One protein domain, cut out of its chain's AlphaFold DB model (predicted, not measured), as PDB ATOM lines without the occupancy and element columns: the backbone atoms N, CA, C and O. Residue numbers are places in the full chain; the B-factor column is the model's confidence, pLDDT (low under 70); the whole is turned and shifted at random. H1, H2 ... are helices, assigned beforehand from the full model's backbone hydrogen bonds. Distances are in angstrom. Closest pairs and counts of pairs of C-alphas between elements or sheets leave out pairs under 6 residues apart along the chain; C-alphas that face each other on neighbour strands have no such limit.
ATOM      1  N   LYS A 612     -86.431  49.059   6.603       72.31
ATOM      2  CA  LYS A 612     -86.716  50.415   6.106       72.31
ATOM      3  C   LYS A 612     -88.074  50.526   5.402       72.31
ATOM      4  O   LYS A 612     -88.803  51.472   5.681       72.31
ATOM      5  N   GLU A 613     -88.458  49.549   4.567       79.56
ATOM      6  CA  GLU A 613     -89.776  49.560   3.890       79.56
ATOM      7  C   GLU A 613     -90.896  49.564   4.933       79.56
ATOM      8  O   GLU A 613     -91.858  50.332   4.861       79.56
ATOM      9  N   ARG A 614     -90.766  48.717   5.955       80.69
ATOM     10  CA  ARG A 614     -91.747  48.658   7.030       80.69
ATOM     11  C   ARG A 614     -91.803  49.956   7.833       80.69
ATOM     12  O   ARG A 614     -92.901  50.363   8.203       80.69
ATOM     13  N   GLN A 615     -90.672  50.612   8.090       75.81
ATOM     14  CA  GLN A 615     -90.644  51.915   8.765       75.81
ATOM     15  C   GLN A 615     -91.371  53.002   7.965       75.81
ATOM     16  O   GLN A 615     -92.155  53.749   8.548       75.81
ATOM     17  N   GLU A 616     -91.173  53.062   6.646       80.06
ATOM     18  CA  GLU A 616     -91.885  54.001   5.766       80.06
ATOM     19  C   GLU A 616     -93.402  53.790   5.826       80.06
ATOM     20  O   GLU A 616     -94.165  54.742   5.976       80.06
ATOM     21  N   ILE A 617     -93.843  52.533   5.806       85.38
ATOM     22  CA  ILE A 617     -95.266  52.186   5.880       85.38
ATOM     23  C   ILE A 617     -95.853  52.517   7.251       85.38
ATOM     24  O   ILE A 617     -96.984  52.991   7.339       85.38
ATOM     25  N   ILE A 618     -95.107  52.290   8.334       83.69
ATOM     26  CA  ILE A 618     -95.538  52.698   9.676       83.69
ATOM     27  C   ILE A 618     -95.672  54.224   9.741       83.69
ATOM     28  O   ILE A 618     -96.678  54.709  10.247       83.69
ATOM     29  N   LYS A 619     -94.719  54.977   9.175       80.69
ATOM     30  CA  LYS A 619     -94.773  56.447   9.099       80.69
ATOM     31  C   LYS A 619     -95.994  56.938   8.314       80.69
ATOM     32  O   LYS A 619     -96.659  57.885   8.746       80.69
ATOM     33  N   GLU A 620     -96.303  56.305   7.185       86.19
ATOM     34  CA  GLU A 620     -97.502  56.605   6.397       86.19
ATOM     35  C   GLU A 620     -98.770  56.319   7.209       86.19
ATOM     36  O   GLU A 620     -99.617  57.197   7.349       86.19
ATOM     37  N   LEU A 621     -98.866  55.142   7.837       88.81
ATOM     38  CA  LEU A 621    -100.002  54.777   8.685       88.81
ATOM     39  C   LEU A 621    -100.202  55.757   9.846       88.81
ATOM     40  O   LEU A 621    -101.325  56.210  10.055       88.81
ATOM     41  N   THR A 622     -99.131  56.134  10.553       84.12
ATOM     42  CA  THR A 622     -99.185  57.163  11.602       84.12
ATOM     43  C   THR A 622     -99.762  58.463  11.061       84.12
ATOM     44  O   THR A 622    -100.670  59.024  11.658       84.12
ATOM     45  N   THR A 623     -99.295  58.915   9.895       84.81
ATOM     46  CA  THR A 623     -99.765  60.166   9.288       84.81
ATOM     47  C   THR A 623    -101.263  60.136   9.014       84.81
ATOM     48  O   THR A 623    -101.960  61.090   9.351       84.81
ATOM     49  N   VAL A 624    -101.767  59.037   8.453       89.25
ATOM     50  CA  VAL A 624    -103.192  58.901   8.138       89.25
ATOM     51  C   VAL A 624    -104.046  58.791   9.412       89.25
ATOM     52  O   VAL A 624    -105.130  59.380   9.472       89.25
ATOM     53  N   ILE A 625    -103.564  58.090  10.444       89.06
ATOM     54  CA  ILE A 625    -104.229  58.011  11.755       89.06
ATOM     55  C   ILE A 625    -104.256  59.382  12.442       89.06
ATOM     56  O   ILE A 625    -105.280  59.754  13.009       89.06
ATOM     57  N   ASP A 626    -103.180  60.165  12.364       84.75
ATOM     58  CA  ASP A 626    -103.141  61.508  12.948       84.75
ATOM     59  C   ASP A 626    -104.155  62.440  12.278       84.75
ATOM     60  O   ASP A 626    -104.845  63.183  12.971       84.75
ATOM     61  N   THR A 627    -104.300  62.375  10.949       86.62
ATOM     62  CA  THR A 627    -105.344  63.117  10.224       86.62
ATOM     63  C   THR A 627    -106.741  62.736  10.714       86.62
ATOM     64  O   THR A 627    -107.571  63.615  10.943       86.62
ATOM     65  N   TYR A 628    -106.985  61.444  10.939       88.56
ATOM     66  CA  TYR A 628    -108.249  60.957  11.493       88.56
ATOM     67  C   TYR A 628    -108.487  61.467  12.922       88.56
ATOM     68  O   TYR A 628    -109.573  61.947  13.249       88.56
ATOM     69  N   ASN A 629    -107.466  61.398  13.780       87.38
ATOM     70  CA  ASN A 629    -107.538  61.878  15.159       87.38
ATOM     71  C   ASN A 629    -107.777  63.387  15.223       87.38
ATOM     72  O   ASN A 629    -108.580  63.824  16.040       87.38
ATOM     73  N   LYS A 630    -107.143  64.159  14.336       83.94
ATOM     74  CA  LYS A 630    -107.332  65.607  14.223       83.94
ATOM     75  C   LYS A 630    -108.785  65.960  13.918       83.94
ATOM     76  O   LYS A 630    -109.371  66.757  14.639       83.94
ATOM     77  N   ALA A 631    -109.383  65.310  12.919       83.44
ATOM     78  CA  ALA A 631    -110.788  65.532  12.585       83.44
ATOM     79  C   ALA A 631    -111.718  65.183  13.761       83.44
ATOM     80  O   ALA A 631    -112.649  65.923  14.067       83.44
ATOM     81  N   ASN A 632    -111.453  64.080  14.472       84.19
ATOM     82  CA  ASN A 632    -112.247  63.708  15.645       84.19
ATOM     83  C   ASN A 632    -112.097  64.686  16.816       84.19
ATOM     84  O   ASN A 632    -113.088  64.971  17.487       84.19
ATOM     85  N   ASP A 633    -110.880  65.164  17.086       82.12
ATOM     86  CA  ASP A 633    -110.624  66.138  18.149       82.12
ATOM     87  C   ASP A 633    -111.312  67.485  17.822       82.12
ATOM     88  O   ASP A 633    -111.914  68.086  18.713       82.12
ATOM     89  N   GLU A 634    -111.342  67.903  16.550       80.12
ATOM     90  CA  GLU A 634    -112.081  69.088  16.086       80.12
ATOM     91  C   GLU A 634    -113.599  68.938  16.302       80.12
ATOM     92  O   GLU A 634    -114.240  69.792  16.921       80.12
ATOM     93  N   ILE A 635    -114.172  67.800  15.890       79.81
ATOM     94  CA  ILE A 635    -115.598  67.484  16.088       79.81
ATOM     95  C   ILE A 635    -115.965  67.460  17.577       79.81
ATOM     96  O   ILE A 635    -117.043  67.907  17.970       79.81
ATOM     97  N   ALA A 636    -115.086  66.912  18.419       80.31
ATOM     98  CA  ALA A 636    -115.304  66.837  19.858       80.31
ATOM     99  C   ALA A 636    -115.249  68.214  20.538       80.31
ATOM    100  O   ALA A 636    -115.869  68.394  21.590       80.31
ATOM    101  N   THR A 637    -114.510  69.163  19.962       74.75
ATOM    102  CA  THR A 637    -114.301  70.496  20.535       74.75
ATOM    103  C   THR A 637    -115.421  71.469  20.165       74.75
ATOM    104  O   THR A 637    -115.774  72.300  21.001       74.75
ATOM    105  N   ASP A 638    -116.056  71.312  18.998       73.69
ATOM    106  CA  ASP A 638    -117.233  72.101  18.594       73.69
ATOM    107  C   ASP A 638    -118.472  71.240  18.247       73.69
ATOM    108  O   ASP A 638    -118.926  71.167  17.099       73.69
ATOM    109  N   PRO A 639    -119.085  70.582  19.244       73.31
ATOM    110  CA  PRO A 639    -120.205  69.675  19.004       73.31
ATOM    111  C   PRO A 639    -121.464  70.377  18.471       73.31
ATOM    112  O   PRO A 639    -122.331  69.710  17.906       73.31
ATOM    113  N   ASN A 640    -121.586  71.697  18.644       75.19
ATOM    114  CA  ASN A 640    -122.749  72.457  18.189       75.19
ATOM    115  C   ASN A 640    -122.725  72.627  16.668       75.19
ATOM    116  O   ASN A 640    -123.723  72.313  16.011       75.19
ATOM    117  N   THR A 641    -121.579  73.034  16.115       75.56
ATOM    118  CA  THR A 641    -121.369  73.192  14.668       75.56
ATOM    119  C   THR A 641    -121.543  71.868  13.927       75.56
ATOM    120  O   THR A 641    -122.230  71.804  12.910       75.56
ATOM    121  N   TYR A 642    -121.026  70.770  14.486       79.44
ATOM    122  CA  TYR A 642    -121.049  69.451  13.838       79.44
ATOM    123  C   TYR A 642    -122.289  68.596  14.159       79.44
ATOM    124  O   TYR A 642    -122.405  67.455  13.700       79.44
ATOM    125  N   SER A 643    -123.248  69.123  14.926       78.69
ATOM    126  CA  SER A 643    -124.421  68.374  15.404       78.69
ATOM    127  C   SER A 643    -125.284  67.784  14.278       78.69
ATOM    128  O   SER A 643    -125.771  66.656  14.398       78.69
ATOM    129  N   SER A 644    -125.427  68.504  13.163       81.00
ATOM    130  CA  SER A 644    -126.241  68.111  12.003       81.00
ATOM    131  C   SER A 644    -125.646  66.942  11.206       81.00
ATOM    132  O   SER A 644    -126.387  66.192  10.568       81.00
ATOM    133  N   VAL A 645    -124.327  66.738  11.276       83.50
ATOM    134  CA  VAL A 645    -123.601  65.691  10.534       83.50
ATOM    135  C   VAL A 645    -123.055  64.571  11.421       83.50
ATOM    136  O   VAL A 645    -122.604  63.544  10.906       83.50
ATOM    137  N   ALA A 646    -123.143  64.709  12.746       81.38
ATOM    138  CA  ALA A 646    -122.598  63.758  13.716       81.38
ATOM    139  C   ALA A 646    -123.064  62.308  13.483       81.38
ATOM    140  O   ALA A 646    -122.278  61.369  13.616       81.38
ATOM    141  N   THR A 647    -124.327  62.102  13.096       83.19
ATOM    142  CA  THR A 647    -124.864  60.763  12.791       83.19
ATOM    143  C   THR A 647    -124.189  60.135  11.571       83.19
ATOM    144  O   THR A 647    -123.854  58.953  11.595       83.19
ATOM    145  N   ASN A 648    -123.935  60.920  10.520       84.12
ATOM    146  CA  ASN A 648    -123.261  60.431   9.316       84.12
ATOM    147  C   ASN A 648    -121.817  60.034   9.628       84.12
ATOM    148  O   ASN A 648    -121.378  58.959   9.225       84.12
ATOM    149  N   ILE A 649    -121.112  60.856  10.410       85.62
ATOM    150  CA  ILE A 649    -119.737  60.576  10.836       85.62
ATOM    151  C   ILE A 649    -119.677  59.270  11.639       85.62
ATOM    152  O   ILE A 649    -118.869  58.399  11.319       85.62
ATOM    153  N   ARG A 650    -120.585  59.061  12.603       85.56
ATOM    154  CA  ARG A 650    -120.655  57.806  13.383       85.56
ATOM    155  C   ARG A 650    -120.931  56.574  12.520       85.56
ATOM    156  O   ARG A 650    -120.380  55.505  12.788       85.56
ATOM    157  N   ASN A 651    -121.759  56.702  11.482       86.62
ATOM    158  CA  ASN A 651    -122.019  55.604  10.549       86.62
ATOM    159  C   ASN A 651    -120.752  55.220   9.772       86.62
ATOM    160  O   ASN A 651    -120.447  54.034   9.644       86.62
ATOM    161  N   TYR A 652    -119.981  56.207   9.308       88.56
ATOM    162  CA  TYR A 652    -118.697  55.959   8.656       88.56
ATOM    163  C   TYR A 652    -117.645  55.390   9.616       88.56
ATOM    164  O   TYR A 652    -116.933  54.469   9.227       88.56
ATOM    165  N   GLN A 653    -117.593  55.854  10.870       88.31
ATOM    166  CA  GLN A 653    -116.730  55.272  11.909       88.31
ATOM    167  C   GLN A 653    -117.069  53.794  12.140       88.31
ATOM    168  O   GLN A 653    -116.186  52.944  12.099       88.31
ATOM    169  N   SER A 654    -118.357  53.463  12.260       89.00
ATOM    170  CA  SER A 654    -118.815  52.074  12.426       89.00
ATOM    171  C   SER A 654    -118.462  51.197  11.217       89.00
ATOM    172  O   SER A 654    -118.079  50.035  11.362       89.00
ATOM    173  N   TYR A 655    -118.571  51.746  10.002       90.19
ATOM    174  CA  TYR A 655    -118.162  51.059   8.778       90.19
ATOM    175  C   TYR A 655    -116.645  50.839   8.723       90.19
ATOM    176  O   TYR A 655    -116.196  49.746   8.373       90.19
ATOM    177  N   MET A 656    -115.860  51.846   9.111       91.94
ATOM    178  CA  MET A 656    -114.409  51.754   9.231       91.94
ATOM    179  C   MET A 656    -114.018  50.649  10.216       91.94
ATOM    180  O   MET A 656    -113.257  49.760   9.838       91.94
ATOM    181  N   ASP A 657    -114.588  50.637  11.422       91.00
ATOM    182  CA  ASP A 657    -114.320  49.615  12.441       91.00
ATOM    183  C   ASP A 657    -114.643  48.202  11.931       91.00
ATOM    184  O   ASP A 657    -113.886  47.258  12.164       91.00
ATOM    185  N   SER A 658    -115.716  48.047  11.147       92.00
ATOM    186  CA  SER A 658    -116.038  46.775  10.491       92.00
ATOM    187  C   SER A 658    -114.960  46.342   9.488       92.00
ATOM    188  O   SER A 658    -114.555  45.178   9.487       92.00
ATOM    189  N   GLN A 659    -114.456  47.260   8.658       93.94
ATOM    190  CA  GLN A 659    -113.379  46.978   7.700       93.94
ATOM    191  C   GLN A 659    -112.056  46.645   8.407       93.94
ATOM    192  O   GLN A 659    -111.369  45.699   8.014       93.94
ATOM    193  N   VAL A 660    -111.717  47.370   9.478       93.00
ATOM    194  CA  VAL A 660    -110.542  47.072  10.312       93.00
ATOM    195  C   VAL A 660    -110.683  45.684  10.939       93.00
ATOM    196  O   VAL A 660    -109.748  44.887  10.863       93.00
ATOM    197  N   GLY A 661    -111.861  45.349  11.474       91.19
ATOM    198  CA  GLY A 661    -112.152  44.034  12.041       91.19
ATOM    199  C   GLY A 661    -112.052  42.896  11.022       91.19
ATOM    200  O   GLY A 661    -111.500  41.844  11.335       91.19
ATOM    201  N   GLN A 662    -112.492  43.102   9.779       92.12
ATOM    202  CA  GLN A 662    -112.303  42.120   8.702       92.12
ATOM    203  C   GLN A 662    -110.822  41.910   8.362       92.12
ATOM    204  O   GLN A 662    -110.399  40.785   8.098       92.12
ATOM    205  N   LEU A 663    -110.028  42.983   8.377       93.50
ATOM    206  CA  LEU A 663    -108.613  42.933   8.022       93.50
ATOM    207  C   LEU A 663    -107.731  42.362   9.140       93.50
ATOM    208  O   LEU A 663    -106.761  41.668   8.840       93.50
ATOM    209  N   CYS A 664    -108.039  42.677  10.401       93.75
ATOM    210  CA  CYS A 664    -107.160  42.448  11.553       93.75
ATOM    211  C   CYS A 664    -107.784  41.598  12.669       93.75
ATOM    212  O   CYS A 664    -107.103  41.316  13.647       93.75
ATOM    213  N   GLY A 665    -109.034  41.147  12.536       89.00
ATOM    214  CA  GLY A 665    -109.790  40.492  13.613       89.00
ATOM    215  C   GLY A 665    -109.229  39.167  14.135       89.00
ATOM    216  O   GLY A 665    -109.670  38.696  15.174       89.00
ATOM    217  N   TYR A 666    -108.258  38.570  13.441       89.00
ATOM    218  CA  TYR A 666    -107.536  37.380  13.906       89.00
ATOM    219  C   TYR A 666    -106.334  37.726  14.817       89.00
ATOM    220  O   TYR A 666    -105.715  36.815  15.358       89.00
ATOM    221  N   ILE A 667    -105.963  39.010  14.944       90.50
ATOM    222  CA  ILE A 667    -104.964  39.490  15.910       90.50
ATOM    223  C   ILE A 667    -105.691  39.802  17.218       90.50
ATOM    224  O   ILE A 667    -106.610  40.624  17.253       90.50
ATOM    225  N   ASP A 668    -105.234  39.199  18.310       88.94
ATOM    226  CA  ASP A 668    -105.783  39.477  19.632       88.94
ATOM    227  C   ASP A 668    -105.610  40.954  19.997       88.94
ATOM    228  O   ASP A 668    -104.516  41.519  19.896       88.94
ATOM    229  N   ASN A 669    -106.698  41.580  20.454       87.75
ATOM    230  CA  ASN A 669    -106.742  42.998  20.821       87.75
ATOM    231  C   ASN A 669    -106.258  43.941  19.701       87.75
ATOM    232  O   ASN A 669    -105.661  44.981  19.991       87.75
ATOM    233  N   TYR A 670    -106.513  43.601  18.429       89.94
ATOM    234  CA  TYR A 670    -106.032  44.370  17.276       89.94
ATOM    235  C   TYR A 670    -106.356  45.867  17.356       89.94
ATOM    236  O   TYR A 670    -105.492  46.670  17.033       89.94
ATOM    237  N   GLN A 671    -107.549  46.253  17.825       86.19
ATOM    238  CA  GLN A 671    -107.935  47.665  17.927       86.19
ATOM    239  C   GLN A 671    -107.018  48.413  18.899       86.19
ATOM    240  O   GLN A 671    -106.495  49.472  18.572       86.19
ATOM    241  N   THR A 672    -106.762  47.827  20.072       83.94
ATOM    242  CA  THR A 672    -105.829  48.377  21.062       83.94
ATOM    243  C   THR A 672    -104.416  48.450  20.499       83.94
ATOM    244  O   THR A 672    -103.733  49.448  20.694       83.94
ATOM    245  N   LYS A 673    -103.979  47.422  19.762       86.12
ATOM    246  CA  LYS A 673    -102.649  47.403  19.151       86.12
ATOM    247  C   LYS A 673    -102.493  48.467  18.061       86.12
ATOM    248  O   LYS A 673    -101.497  49.177  18.070       86.12
ATOM    249  N   ILE A 674    -103.487  48.645  17.187       85.31
ATOM    250  CA  ILE A 674    -103.510  49.717  16.176       85.31
ATOM    251  C   ILE A 674    -103.502  51.084  16.861       85.31
ATOM    252  O   ILE A 674    -102.655  51.916  16.547       85.31
ATOM    253  N   ASN A 675    -104.383  51.287  17.843       79.25
ATOM    254  CA  ASN A 675    -104.484  52.542  18.587       79.25
ATOM    255  C   ASN A 675    -103.198  52.895  19.337       79.25
ATOM    256  O   ASN A 675    -102.939  54.075  19.534       79.25
ATOM    257  N   ASN A 676    -102.413  51.890  19.738       74.75
ATOM    258  CA  ASN A 676    -101.135  52.051  20.426       74.75
ATOM    259  C   ASN A 676     -99.923  51.960  19.488       74.75
ATOM    260  O   ASN A 676     -98.797  51.964  19.976       74.75
ATOM    261  N   MET A 677    -100.131  51.861  18.169       79.38
ATOM    262  CA  MET A 677     -99.074  51.634  17.173       79.38
ATOM    263  C   MET A 677     -98.170  50.423  17.493       79.38
ATOM    264  O   MET A 677     -97.018  50.342  17.062       79.38
ATOM    265  N   ASP A 678     -98.718  49.431  18.199       80.25
ATOM    266  CA  ASP A 678     -98.115  48.124  18.441       80.25
ATOM    267  C   ASP A 678     -98.285  47.238  17.206       80.25
ATOM    268  O   ASP A 678     -99.191  46.409  17.100       80.25
ATOM    269  N   LEU A 679     -97.408  47.451  16.232       83.94
ATOM    270  CA  LEU A 679     -97.562  46.861  14.911       83.94
ATOM    271  C   LEU A 679     -96.709  45.610  14.688       83.94
ATOM    272  O   LEU A 679     -96.662  45.124  13.564       83.94
ATOM    273  N   GLU A 680     -96.043  45.055  15.705       81.25
ATOM    274  CA  GLU A 680     -95.116  43.916  15.544       81.25
ATOM    275  C   GLU A 680     -95.785  42.685  14.912       81.25
ATOM    276  O   GLU A 680     -95.238  42.085  13.988       81.25
ATOM    277  N   GLU A 681     -97.011  42.370  15.324       83.62
ATOM    278  CA  GLU A 681     -97.789  41.238  14.799       83.62
ATOM    279  C   GLU A 681     -98.469  41.529  13.448       83.62
ATOM    280  O   GLU A 681     -99.032  40.639  12.800       83.62
ATOM    281  N   PHE A 682     -98.415  42.779  12.989       89.25
ATOM    282  CA  PHE A 682     -99.054  43.214  11.757       89.25
ATOM    283  C   PHE A 682     -98.086  43.051  10.592       89.25
ATOM    284  O   PHE A 682     -97.054  43.713  10.486       89.25
ATOM    285  N   THR A 683     -98.428  42.185   9.649       88.38
ATOM    286  CA  THR A 683     -97.678  42.061   8.392       88.38
ATOM    287  C   THR A 683     -97.759  43.350   7.574       88.38
ATOM    288  O   THR A 683     -98.808  43.990   7.545       88.38
ATOM    289  N   THR A 684     -96.713  43.664   6.812       87.38
ATOM    290  CA  THR A 684     -96.616  44.851   5.946       87.38
ATOM    291  C   THR A 684     -97.841  45.055   5.038       87.38
ATOM    292  O   THR A 684     -98.375  46.157   4.948       87.38
ATOM    293  N   THR A 685     -98.378  43.985   4.442       89.12
ATOM    294  CA  THR A 685     -99.604  44.029   3.618       89.12
ATOM    295  C   THR A 685    -100.830  44.528   4.384       89.12
ATOM    296  O   THR A 685    -101.669  45.231   3.827       89.12
ATOM    297  N   ARG A 686    -100.943  44.187   5.670       91.44
ATOM    298  CA  ARG A 686    -102.071  44.608   6.511       91.44
ATOM    299  C   ARG A 686    -101.932  46.056   6.939       91.44
ATOM    300  O   ARG A 686    -102.929  46.760   6.939       91.44
ATOM    301  N   LEU A 687    -100.707  46.523   7.182       92.06
ATOM    302  CA  LEU A 687    -100.447  47.947   7.389       92.06
ATOM    303  C   LEU A 687    -100.869  48.776   6.164       92.06
ATOM    304  O   LEU A 687    -101.616  49.737   6.315       92.06
ATOM    305  N   LYS A 688    -100.518  48.335   4.944       92.44
ATOM    306  CA  LYS A 688    -101.004  48.950   3.688       92.44
ATOM    307  C   LYS A 688    -102.540  48.920   3.578       92.44
ATOM    308  O   LYS A 688    -103.151  49.874   3.103       92.44
ATOM    309  N   GLY A 689    -103.179  47.845   4.044       92.50
ATOM    310  CA  GLY A 689    -104.640  47.750   4.125       92.50
ATOM    311  C   GLY A 689    -105.261  48.756   5.102       92.50
ATOM    312  O   GLY A 689    -106.233  49.419   4.745       92.50
ATOM    313  N   LEU A 690    -104.676  48.923   6.294       94.25
ATOM    314  CA  LEU A 690    -105.107  49.915   7.284       94.25
ATOM    315  C   LEU A 690    -104.983  51.338   6.737       94.25
ATOM    316  O   LEU A 690    -105.945  52.095   6.824       94.25
ATOM    317  N   ILE A 691    -103.860  51.670   6.090       94.19
ATOM    318  CA  ILE A 691    -103.654  52.966   5.422       94.19
ATOM    319  C   ILE A 691    -104.815  53.274   4.472       94.19
ATOM    320  O   ILE A 691    -105.401  54.352   4.528       94.19
ATOM    321  N   LYS A 692    -105.202  52.309   3.629       94.06
ATOM    322  CA  LYS A 692    -106.317  52.478   2.689       94.06
ATOM    323  C   LYS A 692    -107.651  52.725   3.404       94.06
ATOM    324  O   LYS A 692    -108.426  53.568   2.959       94.06
ATOM    325  N   ILE A 693    -107.920  51.998   4.487       94.19
ATOM    326  CA  ILE A 693    -109.156  52.139   5.271       94.19
ATOM    327  C   ILE A 693    -109.234  53.534   5.906       94.19
ATOM    328  O   ILE A 693    -110.233  54.227   5.713       94.19
ATOM    329  N   TYR A 694    -108.179  53.974   6.597       93.69
ATOM    330  CA  TYR A 694    -108.164  55.291   7.234       93.69
ATOM    331  C   TYR A 694    -108.164  56.437   6.210       93.69
ATOM    332  O   TYR A 694    -108.848  57.431   6.424       93.69
ATOM    333  N   ASN A 695    -107.490  56.299   5.062       93.75
ATOM    334  CA  ASN A 695    -107.542  57.311   3.998       93.75
ATOM    335  C   ASN A 695    -108.966  57.498   3.463       93.75
ATOM    336  O   ASN A 695    -109.429  58.628   3.322       93.75
ATOM    337  N   ASN A 696    -109.684  56.399   3.212       91.75
ATOM    338  CA  ASN A 696    -111.086  56.470   2.800       91.75
ATOM    339  C   ASN A 696    -111.947  57.167   3.862       91.75
ATOM    340  O   ASN A 696    -112.824  57.956   3.519       91.75
ATOM    341  N   MET A 697    -111.688  56.895   5.144       91.81
ATOM    342  CA  MET A 697    -112.385  57.557   6.243       91.81
ATOM    343  C   MET A 697    -112.109  59.064   6.265       91.81
ATOM    344  O   MET A 697    -113.052  59.850   6.301       91.81
ATOM    345  N   ASN A 698    -110.842  59.468   6.168       91.19
ATOM    346  CA  ASN A 698    -110.445  60.875   6.153       91.19
ATOM    347  C   ASN A 698    -111.096  61.641   4.996       91.19
ATOM    348  O   ASN A 698    -111.630  62.723   5.217       91.19
ATOM    349  N   ILE A 699    -111.131  61.061   3.790       90.31
ATOM    350  CA  ILE A 699    -111.803  61.665   2.626       90.31
ATOM    351  C   ILE A 699    -113.301  61.861   2.895       90.31
ATOM    352  O   ILE A 699    -113.852  62.922   2.594       90.31
ATOM    353  N   ASN A 700    -113.968  60.856   3.469       87.62
ATOM    354  CA  ASN A 700    -115.399  60.933   3.762       87.62
ATOM    355  C   ASN A 700    -115.706  61.986   4.835       87.62
ATOM    356  O   ASN A 700    -116.651  62.756   4.669       87.62
ATOM    357  N   VAL A 701    -114.914  62.043   5.909       85.75
ATOM    358  CA  VAL A 701    -115.084  63.025   6.989       85.75
ATOM    359  C   VAL A 701    -114.823  64.444   6.487       85.75
ATOM    360  O   VAL A 701    -115.677  65.303   6.676       85.75
ATOM    361  N   ASP A 702    -113.719  64.676   5.773       84.25
ATOM    362  CA  ASP A 702    -113.377  65.988   5.201       84.25
ATOM    363  C   ASP A 702    -114.458  66.487   4.230       84.25
ATOM    364  O   ASP A 702    -114.884  67.639   4.288       84.25
ATOM    365  N   THR A 703    -114.986  65.597   3.382       84.56
ATOM    366  CA  THR A 703    -116.090  65.935   2.468       84.56
ATOM    367  C   THR A 703    -117.347  66.352   3.232       84.56
ATOM    368  O   THR A 703    -118.046  67.268   2.813       84.56
ATOM    369  N   ILE A 704    -117.665  65.693   4.346       82.44
ATOM    370  CA  ILE A 704    -118.831  66.043   5.164       82.44
ATOM    371  C   ILE A 704    -118.614  67.384   5.865       82.44
ATOM    372  O   ILE A 704    -119.513  68.220   5.842       82.44
ATOM    373  N   MET A 705    -117.435  67.594   6.453       78.88
ATOM    374  CA  MET A 705    -117.105  68.820   7.183       78.88
ATOM    375  C   MET A 705    -117.109  70.050   6.269       78.88
ATOM    376  O   MET A 705    -117.629  71.082   6.665       78.88
ATOM    377  N   LYS A 706    -116.625  69.936   5.025       77.44
ATOM    378  CA  LYS A 706    -116.638  71.035   4.036       77.44
ATOM    379  C   LYS A 706    -118.018  71.406   3.489       77.44
ATOM    380  O   LYS A 706    -118.138  72.425   2.819       77.44
ATOM    381  N   ASN A 707    -119.023  70.554   3.692       70.31
ATOM    382  CA  ASN A 707    -120.394  70.788   3.230       70.31
ATOM    383  C   ASN A 707    -121.303  71.384   4.326       70.31
ATOM    384  O   ASN A 707    -122.505  71.533   4.086       70.31
TER     385      ASN A 707
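Overview. This is residues 612 to 707 of the 708 residues of an uncharacterized protein of viral metagenome (UniProt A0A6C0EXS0). Three long helices run side by side along the longest axis, their centres making a wide triangle, with H4 packed on both H1 and H2 while those two stay apart from each other. The short helix H3 sits on the side of the triangle that is away from H4, towards the end where H2 finishes. The printed part has 96 residues with four named helices, H1, H2, H3 and H4 in that order, and no named strand; the class is all helix. The whole is compact, with a radius of gyration of the C-alphas of 14.0 A, and elongated, spanning 41 by 25 by 19 A.

Along the chain. Find C-alpha 612 at (-86.716, 50.415, 6.106); from there H1, residues 612 to 637, runs 37.0 A. Next look for H2, residues 646 to 664, which begins at C-alpha 646 at (-122.598, 63.758, 13.716) and is 26.4 A long. H3 takes residues 670 to 675. H4, residues 684 to 705, runs 31.6 A and ends at C-alpha 705 at (-117.105, 68.820, 7.183).

Arrangement. Begin with H1 and H4, which touch; their closest C-alphas, those of Leu 621 and Ile 691, are 5.2 A apart. They run the same way at a shallow tilt of 27 degrees. H2 and H4 touch, closest at the C-alphas of Ile 649 and Val 701, 6.5 A apart, and run opposite ways at a shallow tilt of 7 degrees. H1 and H2 are only just apart, their closest C-alphas at 8.3 A. H3 and H2 are close but not clearly touching; their closest C-alphas, Cys 664 and Tyr 670, are 6.1 A apart. H1 and H3 are near each other, with 5 pairs of C-alphas within 10 A, and H3 and H4 are apart. In H1, H2, H3 and H4 every O i to N i+4 pair is within hydrogen-bond range.

Size, cuts and confidence. Look to Lys 612 and Asn 640 for the two C-alphas farthest apart, at 43.9 A. The printed part has no cut. The link from H2 to H3 is tight, those from H1 to H2 and from H3 to H4 are short, and no link is long. The mean pLDDT of the printed part is 85.6, and no printed residue is under 70.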